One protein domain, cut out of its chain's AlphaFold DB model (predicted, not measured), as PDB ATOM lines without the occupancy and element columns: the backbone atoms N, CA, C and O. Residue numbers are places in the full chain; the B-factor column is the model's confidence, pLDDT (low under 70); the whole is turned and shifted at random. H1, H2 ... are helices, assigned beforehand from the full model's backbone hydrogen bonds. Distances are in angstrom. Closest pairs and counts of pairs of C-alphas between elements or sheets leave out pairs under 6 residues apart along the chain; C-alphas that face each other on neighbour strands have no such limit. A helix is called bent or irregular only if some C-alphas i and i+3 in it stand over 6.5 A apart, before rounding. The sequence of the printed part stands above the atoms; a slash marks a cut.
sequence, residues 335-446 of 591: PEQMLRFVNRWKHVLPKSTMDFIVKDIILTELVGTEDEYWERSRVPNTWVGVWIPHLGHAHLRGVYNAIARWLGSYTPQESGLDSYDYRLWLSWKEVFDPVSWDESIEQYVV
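AT A GLANCE: This is residues 335 to 446 of the 591 residues of the protein "G-patch domain-containing protein" of Leersia perrieri (UniProt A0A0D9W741). The long helix H5 forms the core of a narrow helical body, with H2 packed on one side of it and H7 on the other, running the same way. Near residue 393 H5 has a kink of 144 degrees and folds back; H1 is near one end of the body, H6 towards the other. The 112 printed residues, with seven named helices, H1 to H7 in order, and no named strand, are all helix in class. The whole is compact, radius of gyration of the C-alphas 15.2 A, spanning 51 by 25 by 20 A.

IN THESE COORDINATES: H1, residues 336 to 345, starts with C-alpha 336 at (227.042, 326.770, 347.289). H2, residues 351 to 368, spans 23.7 A; H3 is 371 to 376 and H4 380 to 383. H5, 385 to 409, spans 22.0 A and is irregular: C-alphas 390 and 393 are 9.4 A apart. H6 is 419 to 428; H7, 434 to 444, ends with C-alpha 444 at (196.494, 326.187, 356.617).

HOW THE PARTS SIT: H5 is the hub. Its residues 397 to 408 touch H7, the same way at a shallow 8 degrees, closest C-alphas Gly 408 and Tyr 444, 5.4 A. Its residues 391 to 402 touch H2, closest Val 367 and Val 399, 5.9 A. Residues 387 to 390 only just touch H1, with 3 pairs within 8 A, closest Asn 343 and His 390, 7.6 A. H6 is close to H5 but not clearly touching, closest Leu 407 and Trp 425, 7.3 A. H3 and H6 are apart. Every O i to N i+4 pair is within hydrogen-bond range in H1 and H7, against 12 of 14 in H2, 13 of 21 in H5, 4 of 6 in H6 and 0 of 2 in H3, where 2 of 3 O i to N i+3 pairs are; H4 is too short.

THE WHOLE: C-alphas 348 and 416, the farthest apart, are 51.6 A apart. The printed part has no cut and no long link. Mean pLDDT of the printed part is 78.8, under 70 for instance in residues 368 to 378 and 410 to 416.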
ATOM      1  N   PRO A 335     223.351 324.647 347.103       81.44
ATOM      2  CA  PRO A 335     223.285 326.019 346.624       81.44
ATOM      3  C   PRO A 335     224.651 326.724 346.593       81.44
ATOM      4  O   PRO A 335     224.740 327.839 346.086       81.44
ATOM      5  N   GLU A 336     225.734 326.122 347.102       78.00
ATOM      6  CA  GLU A 336     227.042 326.770 347.289       78.00
ATOM      7  C   GLU A 336     227.624 327.346 345.993       78.00
ATOM      8  O   GLU A 336     228.261 328.401 346.021       78.00
ATOM      9  N   GLN A 337     227.414 326.670 344.859       74.12
ATOM     10  CA  GLN A 337     227.938 327.099 343.560       74.12
ATOM     11  C   GLN A 337     227.259 328.397 343.099       74.12
ATOM     12  O   GLN A 337     227.927 329.405 342.845       74.12
ATOM     13  N   MET A 338     225.924 328.412 343.102       80.06
ATOM     14  CA  MET A 338     225.130 329.582 342.723       80.06
ATOM     15  C   MET A 338     225.205 330.700 343.778       80.06
ATOM     16  O   MET A 338     225.214 331.875 343.423       80.06
ATOM     17  N   LEU A 339     225.376 330.386 345.066       80.88
ATOM     18  CA  LEU A 339     225.641 331.374 346.121       80.88
ATOM     19  C   LEU A 339     226.999 332.069 345.945       80.88
ATOM     20  O   LEU A 339     227.098 333.286 346.133       80.88
ATOM     21  N   ARG A 340     228.052 331.330 345.565       74.56
ATOM     22  CA  ARG A 340     229.362 331.912 345.216       74.56
ATOM     23  C   ARG A 340     229.251 332.820 343.998       74.56
ATOM     24  O   ARG A 340     229.816 333.913 344.019       74.56
ATOM     25  N   PHE A 341     228.490 332.403 342.985       75.75
ATOM     26  CA  PHE A 341     228.167 333.235 341.829       75.75
ATOM     27  C   PHE A 341     227.437 334.518 342.271       75.75
ATOM     28  O   PHE A 341     227.978 335.613 342.129       75.75
ATOM     29  N   VAL A 342     226.270 334.410 342.910       78.88
ATOM     30  CA  VAL A 342     225.464 335.556 343.364       78.88
ATOM     31  C   VAL A 342     226.288 336.550 344.182       78.88
ATOM     32  O   VAL A 342     226.241 337.748 343.914       78.88
ATOM     33  N   ASN A 343     227.110 336.084 345.128       77.94
ATOM     34  CA  ASN A 343     227.934 336.981 345.939       77.94
ATOM     35  C   ASN A 343     229.091 337.638 345.178       77.94
ATOM     36  O   ASN A 343     229.425 338.777 345.499       77.94
ATOM     37  N   ARG A 344     229.677 336.966 344.177       68.62
ATOM     38  CA  ARG A 344     230.688 337.561 343.289       68.62
ATOM     39  C   ARG A 344     230.089 338.639 342.386       68.62
ATOM     40  O   ARG A 344     230.741 339.638 342.110       68.62
ATOM     41  N   TRP A 345     228.868 338.414 341.909       69.88
ATOM     42  CA  TRP A 345     228.314 339.129 340.764       69.88
ATOM     43  C   TRP A 345     227.261 340.190 341.111       69.88
ATOM     44  O   TRP A 345     227.067 341.109 340.319       69.88
ATOM     45  N   LYS A 346     226.649 340.154 342.304       74.50
ATOM     46  CA  LYS A 346     225.618 341.117 342.764       74.50
ATOM     47  C   LYS A 346     226.000 342.605 342.704       74.50
ATOM     48  O   LYS A 346     225.110 343.446 342.674       74.50
ATOM     49  N   HIS A 347     227.295 342.931 342.714       69.69
ATOM     50  CA  HIS A 347     227.809 344.308 342.618       69.69
ATOM     51  C   HIS A 347     228.348 344.665 341.225       69.69
ATOM     52  O   HIS A 347     228.630 345.825 340.956       69.69
ATOM     53  N   VAL A 348     228.505 343.667 340.351       63.69
ATOM     54  CA  VAL A 348     229.129 343.783 339.024       63.69
ATOM     55  C   VAL A 348     228.076 343.707 337.913       63.69
ATOM     56  O   VAL A 348     228.236 344.310 336.855       63.69
ATOM     57  N   LEU A 349     226.984 342.973 338.142       65.56
ATOM     58  CA  LEU A 349     225.887 342.848 337.189       65.56
ATOM     59  C   LEU A 349     224.876 343.992 337.338       65.56
ATOM     60  O   LEU A 349     224.453 344.305 338.453       65.56
ATOM     61  N   PRO A 350     224.397 344.562 336.220       67.31
ATOM     62  CA  PRO A 350     223.260 345.468 336.218       67.31
ATOM     63  C   PRO A 350     222.027 344.835 336.860       67.31
ATOM     64  O   PRO A 350     221.725 343.657 336.634       67.31
ATOM     65  N   LYS A 351     221.272 345.650 337.605       70.50
ATOM     66  CA  LYS A 351     220.126 345.198 338.404       70.50
ATOM     67  C   LYS A 351     219.140 344.326 337.616       70.50
ATOM     68  O   LYS A 351     218.754 343.281 338.109       70.50
ATOM     69  N   SER A 352     218.812 344.684 336.373       64.12
ATOM     70  CA  SER A 352     217.899 343.907 335.518       64.12
ATOM     71  C   SER A 352     218.378 342.482 335.216       64.12
ATOM     72  O   SER A 352     217.562 341.572 335.114       64.12
ATOM     73  N   THR A 353     219.691 342.272 335.069       65.75
ATOM     74  CA  THR A 353     220.257 340.927 334.888       65.75
ATOM     75  C   THR A 353     220.217 340.158 336.201       65.75
ATOM     76  O   THR A 353     219.882 338.980 336.204       65.75
ATOM     77  N   MET A 354     220.517 340.822 337.319       76.94
ATOM     78  CA  MET A 354     220.434 340.190 338.633       76.94
ATOM     79  C   MET A 354     218.991 339.786 338.969       76.94
ATOM     80  O   MET A 354     218.762 338.656 339.386       76.94
ATOM     81  N   ASP A 355     218.017 340.657 338.696       77.50
ATOM     82  CA  ASP A 355     216.584 340.393 338.859       77.50
ATOM     83  C   ASP A 355     216.134 339.196 337.991       77.50
ATOM     84  O   ASP A 355     215.376 338.354 338.469       77.50
ATOM     85  N   PHE A 356     216.638 339.065 336.753       73.56
ATOM     86  CA  PHE A 356     216.408 337.890 335.893       73.56
ATOM     87  C   PHE A 356     217.001 336.605 336.490       73.56
ATOM     88  O   PHE A 356     216.307 335.595 336.574       73.56
ATOM     89  N   ILE A 357     218.255 336.635 336.957       77.31
ATOM     90  CA  ILE A 357     218.925 335.467 337.559       77.31
ATOM     91  C   ILE A 357     218.211 335.022 338.833       77.31
ATOM     92  O   ILE A 357     217.960 333.834 339.028       77.31
ATOM     93  N   VAL A 358     217.835 335.971 339.688       83.06
ATOM     94  CA  VAL A 358     217.048 335.676 340.883       83.06
ATOM     95  C   VAL A 358     215.711 335.070 340.482       83.06
ATOM     96  O   VAL A 358     215.381 333.986 340.946       83.06
ATOM     97  N   LYS A 359     214.948 335.720 339.604       81.31
ATOM     98  CA  LYS A 359     213.564 335.332 339.334       81.31
ATOM     99  C   LYS A 359     213.423 334.074 338.479       81.31
ATOM    100  O   LYS A 359     212.692 333.170 338.871       81.31
ATOM    101  N   ASP A 360     214.082 334.028 337.328       75.88
ATOM    102  CA  ASP A 360     213.792 333.033 336.293       75.88
ATOM    103  C   ASP A 360     214.705 331.793 336.403       75.88
ATOM    104  O   ASP A 360     214.365 330.748 335.850       75.88
ATOM    105  N   ILE A 361     215.806 331.871 337.169       78.31
ATOM    106  CA  ILE A 361     216.693 330.736 337.489       78.31
ATOM    107  C   ILE A 361     216.535 330.319 338.958       78.31
ATOM    108  O   ILE A 361     216.078 329.210 339.224       78.31
ATOM    109  N   ILE A 362     216.875 331.186 339.922       83.44
ATOM    110  CA  ILE A 362     216.953 330.782 341.340       83.44
ATOM    111  C   ILE A 362     215.562 330.504 341.924       83.44
ATOM    112  O   ILE A 362     215.339 329.428 342.470       83.44
ATOM    113  N   LEU A 363     214.608 331.433 341.801       83.56
ATOM    114  CA  LEU A 363     213.251 331.236 342.322       83.56
ATOM    115  C   LEU A 363     212.496 330.148 341.543       83.56
ATOM    116  O   LEU A 363     211.714 329.425 342.156       83.56
ATOM    117  N   THR A 364     212.741 329.991 340.236       82.38
ATOM    118  CA  THR A 364     212.180 328.877 339.450       82.38
ATOM    119  C   THR A 364     212.642 327.529 339.992       82.38
ATOM    120  O   THR A 364     211.801 326.670 340.214       82.38
ATOM    121  N   GLU A 365     213.936 327.348 340.265       81.00
ATOM    122  CA  GLU A 365     214.468 326.100 340.829       81.00
ATOM    123  C   GLU A 365     213.934 325.856 342.252       81.00
ATOM    124  O   GLU A 365     213.421 324.781 342.550       81.00
ATOM    125  N   LEU A 366     213.935 326.886 343.112       81.31
ATOM    126  CA  LEU A 366     213.395 326.811 344.479       81.31
ATOM    127  C   LEU A 366     211.878 326.520 344.546       81.31
ATOM    128  O   LEU A 366     211.386 326.156 345.612       81.31
ATOM    129  N   VAL A 367     211.130 326.700 343.454       80.44
ATOM    130  CA  VAL A 367     209.696 326.355 343.349       80.44
ATOM    131  C   VAL A 367     209.462 325.103 342.491       80.44
ATOM    132  O   VAL A 367     208.420 324.467 342.623       80.44
ATOM    133  N   GLY A 368     210.400 324.760 341.605       69.31
ATOM    134  CA  GLY A 368     210.265 323.736 340.568       69.31
ATOM    135  C   GLY A 368     210.791 322.352 340.944       69.31
ATOM    136  O   GLY A 368     210.447 321.385 340.269       69.31
ATOM    137  N   THR A 369     211.577 322.233 342.019       61.22
ATOM    138  CA  THR A 369     211.889 320.937 342.645       61.22
ATOM    139  C   THR A 369     210.607 320.158 342.942       61.22
ATOM    140  O   THR A 369     209.736 320.675 343.637       61.22
ATOM    141  N   GLU A 370     210.508 318.927 342.440       56.06
ATOM    142  CA  GLU A 370     209.331 318.059 342.587       56.06
ATOM    143  C   GLU A 370     208.979 317.782 344.063       56.06
ATOM    144  O   GLU A 370     209.872 317.736 344.915       56.06
ATOM    145  N   ASP A 371     207.696 317.515 344.358       57.12
ATOM    146  CA  ASP A 371     207.166 317.302 345.721       57.12
ATOM    147  C   ASP A 371     207.986 316.294 346.565       57.12
ATOM    148  O   ASP A 371     208.128 316.453 347.780       57.12
ATOM    149  N   GLU A 372     208.588 315.283 345.925       53.47
ATOM    150  CA  GLU A 372     209.417 314.254 346.574       53.47
ATOM    151  C   GLU A 372     210.709 314.820 347.208       53.47
ATOM    152  O   GLU A 372     211.216 314.282 348.201       53.47
ATOM    153  N   TYR A 373     211.254 315.924 346.684       56.44
ATOM    154  CA  TYR A 373     212.436 316.582 347.254       56.44
ATOM    155  C   TYR A 373     212.105 317.367 348.524       56.44
ATOM    156  O   TYR A 373     212.924 317.415 349.447       56.44
ATOM    157  N   TRP A 374     210.902 317.934 348.614       60.38
ATOM    158  CA  TRP A 374     210.458 318.715 349.767       60.38
ATOM    159  C   TRP A 374     210.317 317.852 351.033       60.38
ATOM    160  O   TRP A 374     210.674 318.295 352.125       60.38
ATOM    161  N   GLU A 375     209.936 316.577 350.897       55.03
ATOM    162  CA  GLU A 375     209.954 315.598 352.000       55.03
ATOM    163  C   GLU A 375     211.371 315.184 352.449       55.03
ATOM    164  O   GLU A 375     211.601 314.852 353.623       55.03
ATOM    165  N   ARG A 376     212.333 315.163 351.515       51.62
ATOM    166  CA  ARG A 376     213.727 314.762 351.776       51.62
ATOM    167  C   ARG A 376     214.574 315.899 352.341       51.62
ATOM    168  O   ARG A 376     215.459 315.632 353.157       51.62
ATOM    169  N   SER A 377     214.284 317.148 351.977       56.22
ATOM    170  CA  SER A 377     214.973 318.350 352.465       56.22
ATOM    171  C   SER A 377     214.555 318.707 353.901       56.22
ATOM    172  O   SER A 377     213.925 319.723 354.184       56.22
ATOM    173  N   ARG A 378     214.921 317.840 354.853       57.06
ATOM    174  CA  ARG A 378     214.554 317.934 356.282       57.06
ATOM    175  C   ARG A 378     215.226 319.079 357.048       57.06
ATOM    176  O   ARG A 378     215.069 319.167 358.263       57.06
ATOM    177  N   VAL A 379     215.982 319.931 356.360       72.12
ATOM    178  CA  VAL A 379     216.664 321.091 356.939       72.12
ATOM    179  C   VAL A 379     216.347 322.325 356.082       72.12
ATOM    180  O   VAL A 379     217.144 322.713 355.230       72.12
ATOM    181  N   PRO A 380     215.200 322.987 356.315       79.31
ATOM    182  CA  PRO A 380     214.813 324.221 355.623       79.31
ATOM    183  C   PRO A 380     215.911 325.295 355.558       79.31
ATOM    184  O   PRO A 380     216.013 326.035 354.577       79.31
ATOM    185  N   ASN A 381     216.775 325.340 356.577       78.25
ATOM    186  CA  ASN A 381     217.915 326.247 356.646       78.25
ATOM    187  C   ASN A 381     218.986 326.004 355.568       78.25
ATOM    188  O   ASN A 381     219.543 326.983 355.085       78.25
ATOM    189  N   THR A 382     219.267 324.758 355.157       76.25
ATOM    190  CA  THR A 382     220.277 324.478 354.111       76.25
ATOM    191  C   THR A 382     219.749 324.718 352.700       76.25
ATOM    192  O   THR A 382     220.540 324.961 351.798       76.25
ATOM    193  N   TRP A 383     218.427 324.672 352.514       80.19
ATOM    194  CA  TRP A 383     217.781 324.855 351.214       80.19
ATOM    195  C   TRP A 383     217.341 326.306 350.971       80.19
ATOM    196  O   TRP A 383     217.820 326.940 350.037       80.19
ATOM    197  N   VAL A 384     216.450 326.851 351.809       84.62
ATOM    198  CA  VAL A 384     215.886 328.206 351.642       84.62
ATOM    199  C   VAL A 384     216.578 329.213 352.560       84.62
ATOM    200  O   VAL A 384     216.836 330.342 352.145       84.62
ATOM    201  N   GLY A 385     216.926 328.808 353.788       84.75
ATOM    202  CA  GLY A 385     217.539 329.695 354.784       84.75
ATOM    203  C   GLY A 385     218.840 330.347 354.308       84.75
ATOM    204  O   GLY A 385     219.028 331.547 354.502       84.75
ATOM    205  N   VAL A 386     219.688 329.602 353.590       87.56
ATOM    206  CA  VAL A 386     220.924 330.127 352.982       87.56
ATOM    207  C   VAL A 386     220.705 331.296 352.018       87.56
ATOM    208  O   VAL A 386     221.615 332.099 351.843       87.56
ATOM    209  N   TRP A 387     219.526 331.436 351.402       87.94
ATOM    210  CA  TRP A 387     219.235 332.527 350.464       87.94
ATOM    211  C   TRP A 387     218.752 333.803 351.156       87.94
ATOM    212  O   TRP A 387     218.846 334.882 350.566       87.94
ATOM    213  N   ILE A 388     218.276 333.716 352.404       88.69
ATOM    214  CA  ILE A 388     217.732 334.859 353.153       88.69
ATOM    215  C   ILE A 388     218.751 336.011 353.262       88.69
ATOM    216  O   ILE A 388     218.369 337.136 352.937       88.69
ATOM    217  N   PRO A 389     220.043 335.795 353.600       86.44
ATOM    218  CA  PRO A 389     221.030 336.879 353.676       86.44
ATOM    219  C   PRO A 389     221.389 337.522 352.326       86.44
ATOM    220  O   PRO A 389     221.996 338.591 352.304       86.44
ATOM    221  N   HIS A 390     221.063 336.874 351.201       83.25
ATOM    222  CA  HIS A 390     221.480 337.310 349.863       83.25
ATOM    223  C   HIS A 390     220.343 337.921 349.043       83.25
ATOM    224  O   HIS A 390     220.580 338.867 348.295       83.25
ATOM    225  N   LEU A 391     219.124 337.395 349.187       84.56
ATOM    226  CA  LEU A 391     217.933 337.848 348.464       84.56
ATOM    227  C   LEU A 391     216.966 338.631 349.364       84.56
ATOM    228  O   LEU A 391     216.205 339.464 348.874       84.56
ATOM    229  N   GLY A 392     216.992 338.384 350.676       86.62
ATOM    230  CA  GLY A 392     216.007 338.901 351.622       86.62
ATOM    231  C   GLY A 392     214.624 338.257 351.470       86.62
ATOM    232  O   GLY A 392     214.248 337.728 350.421       86.62
ATOM    233  N   HIS A 393     213.823 338.344 352.532       87.75
ATOM    234  CA  HIS A 393     212.488 337.738 352.587       87.75
ATOM    235  C   HIS A 393     211.530 338.235 351.486       87.75
ATOM    236  O   HIS A 393     210.690 337.476 351.009       87.75
ATOM    237  N   ALA A 394     211.679 339.484 351.023       86.00
ATOM    238  CA  ALA A 394     210.802 340.078 350.011       86.00
ATOM    239  C   ALA A 394     210.811 339.317 348.669       86.00
ATOM    240  O   ALA A 394     209.749 339.104 348.086       86.00
ATOM    241  N   HIS A 395     211.982 338.870 348.201       83.88
ATOM    242  CA  HIS A 395     212.095 338.079 346.969       83.88
ATOM    243  C   HIS A 395     211.696 336.611 347.186       83.88
ATOM    244  O   HIS A 395     211.180 335.969 346.274       83.88
ATOM    245  N   LEU A 396     211.867 336.092 348.407       88.44
ATOM    246  CA  LEU A 396     211.511 334.717 348.776       88.44
ATOM    247  C   LEU A 396     210.011 334.513 349.053       88.44
ATOM    248  O   LEU A 396     209.571 333.370 349.130       88.44
ATOM    249  N   ARG A 397     209.189 335.570 349.124       88.19
ATOM    250  CA  ARG A 397     207.742 335.453 349.407       88.19
ATOM    251  C   ARG A 397     206.992 334.512 348.452       88.19
ATOM    252  O   ARG A 397     206.085 333.799 348.874       88.19
ATOM    253  N   GLY A 398     207.385 334.458 347.176       86.38
ATOM    254  CA  GLY A 398     206.825 333.495 346.215       86.38
ATOM    255  C   GLY A 398     207.133 332.034 346.573       86.38
ATOM    256  O   GLY A 398     206.257 331.178 346.461       86.38
ATOM    257  N   VAL A 399     208.347 331.780 347.072       87.44
ATOM    258  CA  VAL A 399     208.831 330.471 347.539       87.44
ATOM    259  C   VAL A 399     208.126 330.083 348.842       87.44
ATOM    260  O   VAL A 399     207.583 328.985 348.929       87.44
ATOM    261  N   TYR A 400     208.008 331.001 349.810       89.88
ATOM    262  CA  TYR A 400     207.236 330.779 351.043       89.88
ATOM    263  C   TYR A 400     205.780 330.396 350.754       89.88
ATOM    264  O   TYR A 400     205.281 329.419 351.306       89.88
ATOM    265  N   ASN A 401     205.121 331.084 349.815       88.50
ATOM    266  CA  ASN A 401     203.752 330.765 349.403       88.50
ATOM    267  C   ASN A 401     203.629 329.419 348.662       88.50
ATOM    268  O   ASN A 401     202.556 328.813 348.671       88.50
ATOM    269  N   ALA A 402     204.685 328.951 347.989       87.25
ATOM    270  CA  ALA A 402     204.720 327.616 347.393       87.25
ATOM    271  C   ALA A 402     204.863 326.534 348.475       87.25
ATOM    272  O   ALA A 402     204.049 325.613 348.527       87.25
ATOM    273  N   ILE A 403     205.810 326.715 349.396       86.25
ATOM    274  CA  ILE A 403     206.073 325.802 350.516       86.25
ATOM    275  C   ILE A 403     204.867 325.721 351.457       86.25
ATOM    276  O   ILE A 403     204.472 324.626 351.837       86.25
ATOM    277  N   ALA A 404     204.221 326.841 351.789       88.19
ATOM    278  CA  ALA A 404     203.011 326.852 352.612       88.19
ATOM    279  C   ALA A 404     201.861 326.059 351.970       88.19
ATOM    280  O   ALA A 404     201.153 325.319 352.653       88.19
ATOM    281  N   ARG A 405     201.707 326.156 350.641       87.19
ATOM    282  CA  ARG A 405     200.709 325.385 349.888       87.19
ATOM    283  C   ARG A 405     201.008 323.890 349.902       87.19
ATOM    284  O   ARG A 405     200.071 323.114 350.058       87.19
ATOM    285  N   TRP A 406     202.277 323.505 349.776       85.06
ATOM    286  CA  TRP A 406     202.727 322.116 349.892       85.06
ATOM    287  C   TRP A 406     202.524 321.558 351.311       85.06
ATOM    288  O   TRP A 406     201.871 320.530 351.496       85.06
ATOM    289  N   LEU A 407     202.981 322.287 352.336       82.94
ATOM    290  CA  LEU A 407     202.749 321.946 353.743       82.94
ATOM    291  C   LEU A 407     201.254 321.795 354.060       82.94
ATOM    292  O   LEU A 407     200.886 320.975 354.897       82.94
ATOM    293  N   GLY A 408     200.399 322.578 353.395       82.50
ATOM    294  CA  GLY A 408     198.946 322.477 353.482       82.50
ATOM    295  C   GLY A 408     198.338 321.306 352.699       82.50
ATOM    296  O   GLY A 408     197.393 320.693 353.189       82.50
ATOM    297  N   SER A 409     198.849 320.962 351.509       78.75
ATOM    298  CA  SER A 409     198.290 319.882 350.674       78.75
ATOM    299  C   SER A 409     198.529 318.496 351.266       78.75
ATOM    300  O   SER A 409     197.662 317.631 351.166       78.75
ATOM    301  N   TYR A 410     199.665 318.308 351.938       68.50
ATOM    302  CA  TYR A 410     199.993 317.082 352.670       68.50
ATOM    303  C   TYR A 410     199.166 316.868 353.936       68.50
ATOM    304  O   TYR A 410     199.136 315.762 354.473       68.50
ATOM    305  N   THR A 411     198.475 317.906 354.410       65.38
ATOM    306  CA  THR A 411     197.677 317.853 355.632       65.38
ATOM    307  C   THR A 411     196.206 318.098 355.298       65.38
ATOM    308  O   THR A 411     195.752 319.244 355.359       65.38
ATOM    309  N   PRO A 412     195.430 317.052 354.936       64.12
ATOM    310  CA  PRO A 412     194.015 317.197 354.615       64.12
ATOM    311  C   PRO A 412     193.295 317.971 355.714       64.12
ATOM    312  O   PRO A 412     193.450 317.657 356.895       64.12
ATOM    313  N   GLN A 413     192.480 318.956 355.344       59.00
ATOM    314  CA  GLN A 413     191.840 319.856 356.311       59.00
ATOM    315  C   GLN A 413     190.868 319.128 357.266       59.00
ATOM    316  O   GLN A 413     190.536 319.638 358.333       59.00
ATOM    317  N   GLU A 414     190.454 317.912 356.899       57.50
ATOM    318  CA  GLU A 414     189.633 317.002 357.704       57.50
ATOM    319  C   GLU A 414     190.447 316.082 358.636       57.50
ATOM    320  O   GLU A 414     189.876 315.471 359.546       57.50
ATOM    321  N   SER A 415     191.765 315.969 358.430       61.41
ATOM    322  CA  SER A 415     192.664 315.197 359.294       61.41
ATOM    323  C   SER A 415     192.891 315.919 360.625       61.41
ATOM    324  O   SER A 415     193.068 317.139 360.677       61.41
ATOM    325  N   GLY A 416     192.877 315.159 361.723       67.44
ATOM    326  CA  GLY A 416     193.180 315.698 363.049       67.44
ATOM    327  C   GLY A 416     194.632 316.177 363.167       67.44
ATOM    328  O   GLY A 416     195.446 316.009 362.259       67.44
ATOM    329  N   LEU A 417     194.978 316.769 364.311       76.50
ATOM    330  CA  LEU A 417     196.376 317.103 364.603       76.50
ATOM    331  C   LEU A 417     197.226 315.832 364.739       76.50
ATOM    332  O   LEU A 417     196.883 314.960 365.539       76.50
ATOM    333  N   ASP A 418     198.370 315.792 364.052       80.12
ATOM    334  CA  ASP A 418     199.398 314.758 364.210       80.12
ATOM    335  C   ASP A 418     200.761 315.339 364.661       80.12
ATOM    336  O   ASP A 418     201.030 316.542 364.569       80.12
ATOM    337  N   SER A 419     201.627 314.474 365.202       81.81
ATOM    338  CA  SER A 419     202.980 314.802 365.653       81.81
ATOM    339  C   SER A 419     204.060 314.704 364.559       81.81
ATOM    340  O   SER A 419     205.192 315.139 364.811       81.81
ATOM    341  N   TYR A 420     203.788 314.128 363.385       82.38
ATOM    342  CA  TYR A 420     204.643 314.280 362.203       82.38
ATOM    343  C   TYR A 420     204.521 315.707 361.669       82.38
ATOM    344  O   TYR A 420     205.498 316.455 361.722       82.38
ATOM    345  N   ASP A 421     203.302 316.115 361.325       82.62
ATOM    346  CA  ASP A 421     202.958 317.456 360.847       82.62
ATOM    347  C   ASP A 421     203.494 318.566 361.755       82.62
ATOM    348  O   ASP A 421     204.096 319.518 361.270       82.62
ATOM    349  N   TYR A 422     203.344 318.424 363.079       86.19
ATOM    350  CA  TYR A 422     203.889 319.390 364.038       86.19
ATOM    351  C   TYR A 422     205.399 319.603 363.857       86.19
ATOM    352  O   TYR A 422     205.878 320.733 363.905       86.19
ATOM    353  N   ARG A 423     206.165 318.517 363.668       85.62
ATOM    354  CA  ARG A 423     207.625 318.590 363.489       85.62
ATOM    355  C   ARG A 423     207.992 319.173 362.130       85.62
ATOM    356  O   ARG A 423     208.957 319.926 362.055       85.62
ATOM    357  N   LEU A 424     207.217 318.846 361.095       84.56
ATOM    358  CA  LEU A 424     207.402 319.394 359.757       84.56
ATOM    359  C   LEU A 424     207.184 320.913 359.768       84.56
ATOM    360  O   LEU A 424     208.111 321.653 359.448       84.56
ATOM    361  N   TRP A 425     206.032 321.387 360.250       87.38
ATOM    362  CA  TRP A 425     205.743 322.821 360.378       87.38
ATOM    363  C   TRP A 425     206.746 323.542 361.292       87.38
ATOM    364  O   TRP A 425     207.238 324.607 360.928       87.38
ATOM    365  N   LEU A 426     207.128 322.959 362.437       88.44
ATOM    366  CA  LEU A 426     208.118 323.560 363.343       88.44
ATOM    367  C   LEU A 426     209.466 323.840 362.656       88.44
ATOM    368  O   LEU A 426     210.056 324.884 362.921       88.44
ATOM    369  N   SER A 427     209.935 322.960 361.763       86.94
ATOM    370  CA  SER A 427     211.219 323.154 361.062       86.94
ATOM    371  C   SER A 427     211.247 324.371 360.125       86.94
ATOM    372  O   SER A 427     212.319 324.894 359.834       86.94
ATOM    373  N   TRP A 428     210.076 324.856 359.695       87.75
ATOM    374  CA  TRP A 428     209.929 326.026 358.824       87.75
ATOM    375  C   TRP A 428     209.765 327.352 359.580       87.75
ATOM    376  O   TRP A 428     209.974 328.412 358.988       87.75
ATOM    377  N   LYS A 429     209.455 327.312 360.886       88.31
ATOM    378  CA  LYS A 429     209.182 328.504 361.714       88.31
ATOM    379  C   LYS A 429     210.347 329.501 361.764       88.31
ATOM    380  O   LYS A 429     210.110 330.694 361.894       88.31
ATOM    381  N   GLU A 430     211.588 329.022 361.676       86.50
ATOM    382  CA  GLU A 430     212.798 329.863 361.717       86.50
ATOM    383  C   GLU A 430     213.209 330.418 360.338       86.50
ATOM    384  O   GLU A 430     214.048 331.312 360.266       86.50
ATOM    385  N   VAL A 431     212.627 329.903 359.246       88.62
ATOM    386  CA  VAL A 431     212.983 330.258 357.856       88.62
ATOM    387  C   VAL A 431     212.011 331.267 357.243       88.62
ATOM    388  O   VAL A 431     212.405 332.090 356.412       88.62
ATOM    389  N   PHE A 432     210.737 331.198 357.623       89.94
ATOM    390  CA  PHE A 432     209.724 332.152 357.184       89.94
ATOM    391  C   PHE A 432     209.911 333.498 357.895       89.94
ATOM    392  O   PHE A 432     210.226 333.550 359.084       89.94
ATOM    393  N   ASP A 433     209.656 334.601 357.189       91.88
ATOM    394  CA  ASP A 433     209.487 335.888 357.862       91.88
ATOM    395  C   ASP A 433     208.187 335.904 358.696       91.88
ATOM    396  O   ASP A 433     207.248 335.164 358.384       91.88
ATOM    397  N   PRO A 434     208.081 336.766 359.728       90.56
ATOM    398  CA  PRO A 434     206.902 336.804 360.589       90.56
ATOM    399  C   PRO A 434     205.576 337.069 359.868       90.56
ATOM    400  O   PRO A 434     204.547 336.640 360.376       90.56
ATOM    401  N   VAL A 435     205.571 337.756 358.716       91.31
ATOM    402  CA  VAL A 435     204.340 338.079 357.975       91.31
ATOM    403  C   VAL A 435     203.907 336.885 357.128       91.31
ATOM    404  O   VAL A 435     202.772 336.433 357.247       91.31
ATOM    405  N   SER A 436     204.816 336.309 356.336       91.50
ATOM    406  CA  SER A 436     204.515 335.116 355.532       91.50
ATOM    407  C   SER A 436     204.190 333.902 356.410       91.50
ATOM    408  O   SER A 436     203.355 333.077 356.034       91.50
ATOM    409  N   TRP A 437     204.813 333.779 357.592       92.75
ATOM    410  CA  TRP A 437     204.466 332.749 358.580       92.75
ATOM    411  C   TRP A 437     203.033 332.920 359.094       92.75
ATOM    412  O   TRP A 437     202.262 331.964 359.106       92.75
ATOM    413  N   ASP A 438     202.666 334.139 359.486       91.88
ATOM    414  CA  ASP A 438     201.345 334.490 360.009       91.88
ATOM    415  C   ASP A 438     200.230 334.240 358.974       91.88
ATOM    416  O   ASP A 438     199.258 333.547 359.281       91.88
ATOM    417  N   GLU A 439     200.432 334.678 357.723       92.06
ATOM    418  CA  GLU A 439     199.543 334.394 356.581       92.06
ATOM    419  C   GLU A 439     199.382 332.876 356.341       92.06
ATOM    420  O   GLU A 439     198.267 332.373 356.171       92.06
ATOM    421  N   SER A 440     200.486 332.118 356.387       90.38
ATOM    422  CA  SER A 440     200.484 330.661 356.171       90.38
ATOM    423  C   SER A 440     199.771 329.898 357.290       90.38
ATOM    424  O   SER A 440     199.017 328.955 357.035       90.38
ATOM    425  N   ILE A 441     199.989 330.304 358.543       91.12
ATOM    426  CA  ILE A 441     199.347 329.704 359.712       91.12
ATOM    427  C   ILE A 441     197.841 329.981 359.707       91.12
ATOM    428  O   ILE A 441     197.067 329.054 359.964       91.12
ATOM    429  N   GLU A 442     197.414 331.205 359.375       90.44
ATOM    430  CA  GLU A 442     195.994 331.547 359.235       90.44
ATOM    431  C   GLU A 442     195.306 330.681 358.171       90.44
ATOM    432  O   GLU A 442     194.242 330.115 358.432       90.44
ATOM    433  N   GLN A 443     195.933 330.516 357.002       88.62
ATOM    434  CA  GLN A 443     195.338 329.787 355.883       88.62
ATOM    435  C   GLN A 443     195.270 328.264 356.102       88.62
ATOM    436  O   GLN A 443     194.254 327.644 355.772       88.62
ATOM    437  N   TYR A 444     196.334 327.649 356.632       86.75
ATOM    438  CA  TYR A 444     196.494 326.187 356.617       86.75
ATOM    439  C   TYR A 444     196.430 325.512 357.995       86.75
ATOM    440  O   TYR A 444     196.070 324.337 358.079       86.75
ATOM    441  N   VAL A 445     196.749 326.221 359.084       87.06
ATOM    442  CA  VAL A 445     196.919 325.609 360.417       87.06
ATOM    443  C   VAL A 445     195.810 325.989 361.398       87.06
ATOM    444  O   VAL A 445     195.345 325.122 362.136       87.06
ATOM    445  N   VAL A 446     195.330 327.237 361.399       87.00
ATOM    446  CA  VAL A 446     194.343 327.752 362.376       87.00
ATOM    447  C   VAL A 446     193.041 326.940 362.415       87.00
ATOM    448  O   VAL A 446     192.456 326.773 363.485       87.00
TER     449      VAL A 446